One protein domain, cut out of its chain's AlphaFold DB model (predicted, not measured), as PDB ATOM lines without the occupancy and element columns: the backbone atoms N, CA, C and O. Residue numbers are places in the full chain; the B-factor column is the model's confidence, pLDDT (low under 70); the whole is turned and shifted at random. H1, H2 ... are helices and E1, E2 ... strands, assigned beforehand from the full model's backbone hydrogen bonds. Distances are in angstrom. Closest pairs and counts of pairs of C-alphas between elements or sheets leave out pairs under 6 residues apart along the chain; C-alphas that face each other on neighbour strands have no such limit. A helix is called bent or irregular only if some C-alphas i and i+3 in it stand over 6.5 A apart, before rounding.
ATOM      1  N   THR A 166      53.758 -21.200   9.019       94.62
ATOM      2  CA  THR A 166      52.507 -21.641   8.395       94.62
ATOM      3  C   THR A 166      52.746 -22.785   7.416       94.62
ATOM      4  O   THR A 166      51.995 -23.754   7.427       94.62
ATOM      5  N   TYR A 167      53.812 -22.707   6.614       96.50
ATOM      6  CA  TYR A 167      54.225 -23.804   5.738       96.50
ATOM      7  C   TYR A 167      54.499 -25.082   6.535       96.50
ATOM      8  O   TYR A 167      53.949 -26.130   6.209       96.50
ATOM      9  N   ASN A 168      55.295 -24.988   7.606       95.31
ATOM     10  CA  ASN A 168      55.616 -26.140   8.446       95.31
ATOM     11  C   ASN A 168      54.353 -26.729   9.097       95.31
ATOM     12  O   ASN A 168      54.192 -27.938   9.070       95.31
ATOM     13  N   MET A 169      53.425 -25.901   9.597       95.69
ATOM     14  CA  MET A 169      52.160 -26.384  10.173       95.69
ATOM     15  C   MET A 169      51.336 -27.207   9.173       95.69
ATOM     16  O   MET A 169      50.797 -28.248   9.534       95.69
ATOM     17  N   ILE A 170      51.236 -26.756   7.917       96.88
ATOM     18  CA  ILE A 170      50.523 -27.505   6.869       96.88
ATOM     19  C   ILE A 170      51.294 -28.775   6.500       96.88
ATOM     20  O   ILE A 170      50.687 -29.824   6.306       96.88
ATOM     21  N   ASN A 171      52.626 -28.698   6.431       95.88
ATOM     22  CA  ASN A 171      53.455 -29.857   6.128       95.88
ATOM     23  C   ASN A 171      53.341 -30.939   7.207       95.88
ATOM     24  O   ASN A 171      53.209 -32.106   6.876       95.88
ATOM     25  N   GLU A 172      53.326 -30.544   8.477       95.75
ATOM     26  CA  GLU A 172      53.141 -31.444   9.616       95.75
ATOM     27  C   GLU A 172      51.744 -32.085   9.614       95.75
ATOM     28  O   GLU A 172      51.621 -33.269   9.902       95.75
ATOM     29  N   LEU A 173      50.696 -31.360   9.200       96.00
ATOM     30  CA  LEU A 173      49.373 -31.964   8.976       96.00
ATOM     31  C   LEU A 173      49.402 -33.032   7.872       96.00
ATOM     32  O   LEU A 173      48.703 -34.036   7.978       96.00
ATOM     33  N   ARG A 174      50.192 -32.825   6.811       95.88
ATOM     34  CA  ARG A 174      50.280 -33.742   5.664       95.88
ATOM     35  C   ARG A 174      51.164 -34.959   5.929       95.88
ATOM     36  O   ARG A 174      50.833 -36.047   5.475       95.88
ATOM     37  N   GLU A 175      52.299 -34.762   6.589       95.50
ATOM     38  CA  GLU A 175      53.386 -35.749   6.679       95.50
ATOM     39  C   GLU A 175      53.640 -36.252   8.102       95.50
ATOM     40  O   GLU A 175      54.399 -37.201   8.279       95.50
ATOM     41  N   GLY A 176      53.003 -35.654   9.110       93.62
ATOM     42  CA  GLY A 176      53.358 -35.876  10.506       93.62
ATOM     43  C   GLY A 176      54.626 -35.112  10.887       93.62
ATOM     44  O   GLY A 176      55.092 -34.216  10.174       93.62
ATOM     45  N   GLY A 177      55.191 -35.437  12.043       93.75
ATOM     46  CA  GLY A 177      56.397 -34.772  12.520       93.75
ATOM     47  C   GLY A 177      56.792 -35.166  13.933       93.75
ATOM     48  O   GLY A 177      56.285 -36.131  14.493       93.75
ATOM     49  N   VAL A 178      57.711 -34.395  14.518       90.00
ATOM     50  CA  VAL A 178      58.216 -34.622  15.879       90.00
ATOM     51  C   VAL A 178      57.790 -33.477  16.788       90.00
ATOM     52  O   VAL A 178      58.123 -32.307  16.559       90.00
ATOM     53  N   CYS A 179      57.090 -33.798  17.873       85.62
ATOM     54  CA  CYS A 179      56.778 -32.831  18.912       85.62
ATOM     55  C   CYS A 179      58.023 -32.551  19.759       85.62
ATOM     56  O   CYS A 179      58.354 -33.305  20.669       85.62
ATOM     57  N   LYS A 180      58.673 -31.404  19.538       83.62
ATOM     58  CA  LYS A 180      59.904 -31.009  20.258       83.62
ATOM     59  C   LYS A 180      59.802 -31.013  21.788       83.62
ATOM     60  O   LYS A 180      60.823 -31.066  22.457       83.62
ATOM     61  N   LYS A 181      58.598 -30.865  22.351       78.94
ATOM     62  CA  LYS A 181      58.408 -30.805  23.810       78.94
ATOM     63  C   LYS A 181      58.412 -32.182  24.466       78.94
ATOM     64  O   LYS A 181      58.805 -32.282  25.620       78.94
ATOM     65  N   THR A 182      57.923 -33.197  23.764       76.31
ATOM     66  CA  THR A 182      57.834 -34.578  24.258       76.31
ATOM     67  C   THR A 182      58.826 -35.507  23.578       76.31
ATOM     68  O   THR A 182      58.908 -36.657  23.979       76.31
ATOM     69  N   ASP A 183      59.551 -35.019  22.567       84.44
ATOM     70  CA  ASP A 183      60.476 -35.786  21.728       84.44
ATOM     71  C   ASP A 183      59.829 -37.049  21.137       84.44
ATOM     72  O   ASP A 183      60.376 -38.145  21.158       84.44
ATOM     73  N   THR A 184      58.588 -36.897  20.669       82.81
ATOM     74  CA  THR A 184      57.752 -38.003  20.174       82.81
ATOM     75  C   THR A 184      57.198 -37.685  18.800       82.81
ATOM     76  O   THR A 184      56.875 -36.530  18.503       82.81
ATOM     77  N   GLU A 185      57.083 -38.718  17.975       89.12
ATOM     78  CA  GLU A 185      56.518 -38.633  16.633       89.12
ATOM     79  C   GLU A 185      54.989 -38.588  16.687       89.12
ATOM     80  O   GLU A 185      54.372 -39.250  17.521       89.12
ATOM     81  N   PHE A 186      54.388 -37.797  15.802       86.19
ATOM     82  CA  PHE A 186      52.952 -37.779  15.555       86.19
ATOM     83  C   PHE A 186      52.666 -38.080  14.088       86.19
ATOM     84  O   PHE A 186      53.365 -37.599  13.191       86.19
ATOM     85  N   ASP A 187      51.607 -38.851  13.866       88.25
ATOM     86  CA  ASP A 187      51.176 -39.260  12.536       88.25
ATOM     87  C   ASP A 187      50.545 -38.103  11.744       88.25
ATOM     88  O   ASP A 187      49.969 -37.174  12.330       88.25
ATOM     89  N   PRO A 188      50.599 -38.158  10.401       92.69
ATOM     90  CA  PRO A 188      49.868 -37.228   9.552       92.69
ATOM     91  C   PRO A 188      48.358 -37.262   9.811       92.69
ATOM     92  O   PRO A 188      47.769 -38.293  10.143       92.69
ATOM     93  N   ARG A 189      47.702 -36.122   9.581       90.81
ATOM     94  CA  ARG A 189      46.252 -35.933   9.706       90.81
ATOM     95  C   ARG A 189      45.629 -35.550   8.367       90.81
ATOM     96  O   ARG A 189      45.279 -34.382   8.158       90.81
ATOM     97  N   PRO A 190      45.481 -36.525   7.443       91.81
ATOM     98  CA  PRO A 190      44.954 -36.272   6.107       91.81
ATOM     99  C   PRO A 190      43.517 -35.742   6.136       91.81
ATOM    100  O   PRO A 190      43.155 -34.966   5.262       91.81
ATOM    101  N   ASP A 191      42.726 -36.087   7.155       84.00
ATOM    102  CA  ASP A 191      41.387 -35.539   7.382       84.00
ATOM    103  C   ASP A 191      41.424 -34.018   7.606       84.00
ATOM    104  O   ASP A 191      40.747 -33.263   6.912       84.00
ATOM    105  N   LEU A 192      42.283 -33.550   8.516       88.44
ATOM    106  CA  LEU A 192      42.420 -32.128   8.832       88.44
ATOM    107  C   LEU A 192      43.090 -31.341   7.696       88.44
ATOM    108  O   LEU A 192      42.788 -30.164   7.490       88.44
ATOM    109  N   TYR A 193      44.007 -31.982   6.966       93.12
ATOM    110  CA  TYR A 193      44.605 -31.427   5.755       93.12
ATOM    111  C   TYR A 193      43.563 -31.269   4.639       93.12
ATOM    112  O   TYR A 193      43.497 -30.208   4.016       93.12
ATOM    113  N   GLN A 194      42.707 -32.272   4.430       90.06
ATOM    114  CA  GLN A 194      41.656 -32.230   3.416       90.06
ATOM    115  C   GLN A 194      40.621 -31.137   3.714       90.06
ATOM    116  O   GLN A 194      40.254 -30.402   2.804       90.06
ATOM    117  N   GLU A 195      40.244 -30.921   4.981       86.81
ATOM    118  CA  GLU A 195      39.363 -29.803   5.368       86.81
ATOM    119  C   GLU A 195      39.925 -28.423   4.954       86.81
ATOM    120  O   GLU A 195      39.157 -27.498   4.674       86.81
ATOM    121  N   LEU A 196      41.257 -28.262   4.898       88.31
ATOM    122  CA  LEU A 196      41.888 -27.042   4.378       88.31
ATOM    123  C   LEU A 196      41.793 -26.962   2.851       88.31
ATOM    124  O   LEU A 196      41.528 -25.881   2.329       88.31
ATOM    125  N   ILE A 197      42.008 -28.077   2.144       89.50
ATOM    126  CA  ILE A 197      41.907 -28.163   0.676       89.50
ATOM    127  C   ILE A 197      40.480 -27.865   0.207       89.50
ATOM    128  O   ILE A 197      40.295 -27.103  -0.740       89.50
ATOM    129  N   ASP A 198      39.488 -28.391   0.922       85.06
ATOM    130  CA  ASP A 198      38.062 -28.200   0.643       85.06
ATOM    131  C   ASP A 198      37.552 -26.815   1.079       85.06
ATOM    132  O   ASP A 198      36.388 -26.480   0.868       85.06
ATOM    133  N   ALA A 199      38.421 -26.000   1.689       81.12
ATOM    134  CA  ALA A 199      38.121 -24.669   2.202       81.12
ATOM    135  C   ALA A 199      36.884 -24.618   3.119       81.12
ATOM    136  O   ALA A 199      36.076 -23.689   3.039       81.12
ATOM    137  N   VAL A 200      36.761 -25.605   4.015       73.44
ATOM    138  CA  VAL A 200      35.662 -25.690   4.987       73.44
ATOM    139  C   VAL A 200      35.620 -24.425   5.851       73.44
ATOM    140  O   VAL A 200      36.630 -23.992   6.414       73.44
ATOM    141  N   GLU A 201      34.437 -23.824   5.972       70.75
ATOM    142  CA  GLU A 201      34.250 -22.563   6.690       70.75
ATOM    143  C   GLU A 201      34.707 -22.655   8.160       70.75
ATOM    144  O   GLU A 201      34.468 -23.637   8.864       70.75
ATOM    145  N   GLY A 202      35.399 -21.613   8.632       68.56
ATOM    146  CA  GLY A 202      35.914 -21.532  10.003       68.56
ATOM    147  C   GLY A 202      37.166 -22.376  10.278       68.56
ATOM    148  O   GLY A 202      37.737 -22.276  11.368       68.56
ATOM    149  N   MET A 203      37.638 -23.164   9.307       77.12
ATOM    150  CA  MET A 203      38.858 -23.951   9.440       77.12
ATOM    151  C   MET A 203      40.084 -23.128   9.044       77.12
ATOM    152  O   MET A 203      40.211 -22.639   7.925       77.12
ATOM    153  N   THR A 204      41.024 -22.978   9.978       83.38
ATOM    154  CA  THR A 204      42.294 -22.276   9.743       83.38
ATOM    155  C   THR A 204      43.463 -23.233   9.910       83.38
ATOM    156  O   THR A 204      43.398 -24.143  10.735       83.38
ATOM    157  N   VAL A 205      44.570 -22.987   9.202       86.06
ATOM    158  CA  VAL A 205      45.815 -23.774   9.321       86.06
ATOM    159  C   VAL A 205      46.224 -23.957  10.783       86.06
ATOM    160  O   VAL A 205      46.445 -25.071  11.243       86.06
ATOM    161  N   LYS A 206      46.259 -22.853  11.538       83.00
ATOM    162  CA  LYS A 206      46.625 -22.862  12.957       83.00
ATOM    163  C   LYS A 206      45.619 -23.644  13.806       83.00
ATOM    164  O   LYS A 206      46.023 -24.333  14.735       83.00
ATOM    165  N   GLY A 207      44.324 -23.530  13.511       77.81
ATOM    166  CA  GLY A 207      43.276 -24.287  14.196       77.81
ATOM    167  C   GLY A 207      43.420 -25.792  13.980       77.81
ATOM    168  O   GLY A 207      43.414 -26.542  14.950       77.81
ATOM    169  N   GLN A 208      43.624 -26.222  12.734       82.56
ATOM    170  CA  GLN A 208      43.804 -27.636  12.401       82.56
ATOM    171  C   GLN A 208      45.084 -28.214  12.985       82.56
ATOM    172  O   GLN A 208      45.057 -29.276  13.602       82.56
ATOM    173  N   TRP A 209      46.187 -27.477  12.880       89.88
ATOM    174  CA  TRP A 209      47.445 -27.876  13.494       89.88
ATOM    175  C   TRP A 209      47.307 -28.052  15.011       89.88
ATOM    176  O   TRP A 209      47.767 -29.048  15.562       89.88
ATOM    177  N   HIS A 210      46.601 -27.144  15.696       81.31
ATOM    178  CA  HIS A 210      46.323 -27.318  17.121       81.31
ATOM    179  C   HIS A 210      45.467 -28.546  17.422       81.31
ATOM    180  O   HIS A 210      45.754 -29.202  18.412       81.31
ATOM    181  N   LYS A 211      44.461 -28.886  16.601       76.75
ATOM    182  CA  LYS A 211      43.679 -30.118  16.803       76.75
ATOM    183  C   LYS A 211      44.564 -31.363  16.711       76.75
ATOM    184  O   LYS A 211      44.496 -32.207  17.595       76.75
ATOM    185  N   MET A 212      45.418 -31.452  15.688       85.50
ATOM    186  CA  MET A 212      46.385 -32.549  15.549       85.50
ATOM    187  C   MET A 212      47.301 -32.633  16.768       85.50
ATOM    188  O   MET A 212      47.467 -33.705  17.341       85.50
ATOM    189  N   MET A 213      47.876 -31.499  17.179       85.25
ATOM    190  CA  MET A 213      48.744 -31.473  18.348       85.25
ATOM    191  C   MET A 213      47.987 -31.863  19.611       85.25
ATOM    192  O   MET A 213      48.522 -32.632  20.396       85.25
ATOM    193  N   ASP A 214      46.771 -31.362  19.818       76.88
ATOM    194  CA  ASP A 214      45.936 -31.731  20.958       76.88
ATOM    195  C   ASP A 214      45.705 -33.242  20.979       76.88
ATOM    196  O   ASP A 214      45.974 -33.844  22.013       76.88
ATOM    197  N   ASP A 215      45.313 -33.845  19.850       74.00
ATOM    198  CA  ASP A 215      45.112 -35.292  19.701       74.00
ATOM    199  C   ASP A 215      46.397 -36.084  19.999       74.00
ATOM    200  O   ASP A 215      46.350 -37.060  20.747       74.00
ATOM    201  N   HIS A 216      47.554 -35.620  19.512       81.31
ATOM    202  CA  HIS A 216      48.863 -36.179  19.872       81.31
ATOM    203  C   HIS A 216      49.117 -36.091  21.377       81.31
ATOM    204  O   HIS A 216      49.432 -37.084  22.024       81.31
ATOM    205  N   TRP A 217      48.909 -34.917  21.977       72.81
ATOM    206  CA  TRP A 217      49.058 -34.722  23.418       72.81
ATOM    207  C   TRP A 217      48.136 -35.640  24.228       72.81
ATOM    208  O   TRP A 217      48.515 -35.997  25.342       72.81
ATOM    209  N   LEU A 218      46.977 -36.053  23.697       66.25
ATOM    210  CA  LEU A 218      46.082 -37.006  24.369       66.25
ATOM    211  C   LEU A 218      46.685 -38.403  24.511       66.25
ATOM    212  O   LEU A 218      46.298 -39.123  25.431       66.25
ATOM    213  N   LEU A 219      47.601 -38.790  23.619       66.75
ATOM    214  CA  LEU A 219      48.278 -40.087  23.672       66.75
ATOM    215  C   LEU A 219      49.297 -40.149  24.819       66.75
ATOM    216  O   LEU A 219      49.495 -41.210  25.405       66.75
ATOM    217  N   PHE A 220      49.904 -39.010  25.166       65.12
ATOM    218  CA  PHE A 220      50.962 -38.914  26.183       65.12
ATOM    219  C   PHE A 220      50.467 -38.397  27.532       65.12
ATOM    220  O   PHE A 220      51.017 -38.742  28.574       65.12
ATOM    221  N   ASP A 221      49.429 -37.565  27.524       62.41
ATOM    222  CA  ASP A 221      48.812 -37.004  28.716       62.41
ATOM    223  C   ASP A 221      47.286 -37.172  28.626       62.41
ATOM    224  O   ASP A 221      46.571 -36.274  28.154       62.41
TER     225      ASP A 221
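What this domain is: This is residues 166 to 221 of the 421 residues of the protein "ParB domain-containing protein" of Candidatus Endolissoclinum sp. TMED37 (UniProt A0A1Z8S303). A short helix and a long one, H2 and H3, fold back on each other as an offset helical hairpin, and a third helix, H1, is set steeply across both of them. A small two-stranded hairpin, E1 and E2, lies at one end of the long axis by residues 212 to 220 of H3, while at the opposite end residues 197 to 202, of which 197 belongs to H2, stick out free. The printed part has 56 residues, with three named helices and two named strands in the order H1, E1, E2, H2, H3; the sheet has the order E1 - E2 and is antiparallel, and the class is mostly helix. The whole is compact, with a radius of gyration of the C-alphas of 10.9 A, yet elongated in outline, spanning 31 by 19 by 16 A.

Where its parts are: The printed part begins with H1, residues 166 to 175, which measures 14.2 A from its first to its last C-alpha and starts at C-alpha 166 at (52.507, -21.641, 8.395). After one residue comes E1, residues 177 to 179, and after four more comes E2, residues 184 to 186; each strand is 6.7 A long. H2 holds residues 190 to 197 and is 10.2 A long, with C-alpha 190 at (44.954, -36.272, 6.107). H3, the longest helix, holds residues 205 to 220; it is 23.2 A long and ends at C-alpha 220 at (50.962, -38.914, 26.183). No helix is bent or irregular.

How they stand to each other: H1 touches H3 with 11 pairs of C-alphas within 8 A, the closest being those of Met 169 and Trp 209, 6.0 A apart. Their lines stand at a steep tilt of 50 degrees, and they run the same way. H1 also touches H2, where the closest C-alphas are those of Leu 173 and Tyr 193, 5.8 A apart; this is a steep tilt of 42 degrees, opposite ways. H2 and H3 touch and form a helical hairpin at a shallow tilt of 10 degrees, opposite ways, with the C-alphas of Leu 192 and Gln 208 closest at 5.9 A. H3 touches H1 with residues 205 to 212 alone, and it touches H2 with residues 205 to 212 alone. With one of these three pairs at a shallow tilt, the helix packing is mostly crossed, but only just. E1 and E2 form an antiparallel hairpin, with 134 degrees between their directions; the C-alphas of Val 178 and Glu 185 face each other at 4.4 A. N 179 and O 184, at 2.8 A, and N 177 and O 186, at 3.1 A, are within hydrogen-bond range. The closest C-alphas of E2 and H3 are those of Phe 186 and His 216, 6.2 A apart. E1 and H3 are apart, but only just, at 8.2 A; H1 and E2 are apart, and E1 and H2 are apart. Within H1 every O i to N i+4 pair is within hydrogen-bond range, while H2 has 3 of 4 and H3 has 10 of 12.

The domain as a whole: The two C-alphas farthest apart are those of Asp 183, between E1 and E2, and Glu 201, between H2 and H3, at 33.0 A. The first and last printed C-alphas, those of Thr 166 and Asp 221, are 25.7 A apart. The printed part has no cut. The links from H1 to E1, E1 to E2 and E2 to H2 are tight; the link from H2 to H3, seven residues, is short, and no link is long. The mean pLDDT of the printed part is 84.6, and residue 202 and residues 218 to 221 are under 70.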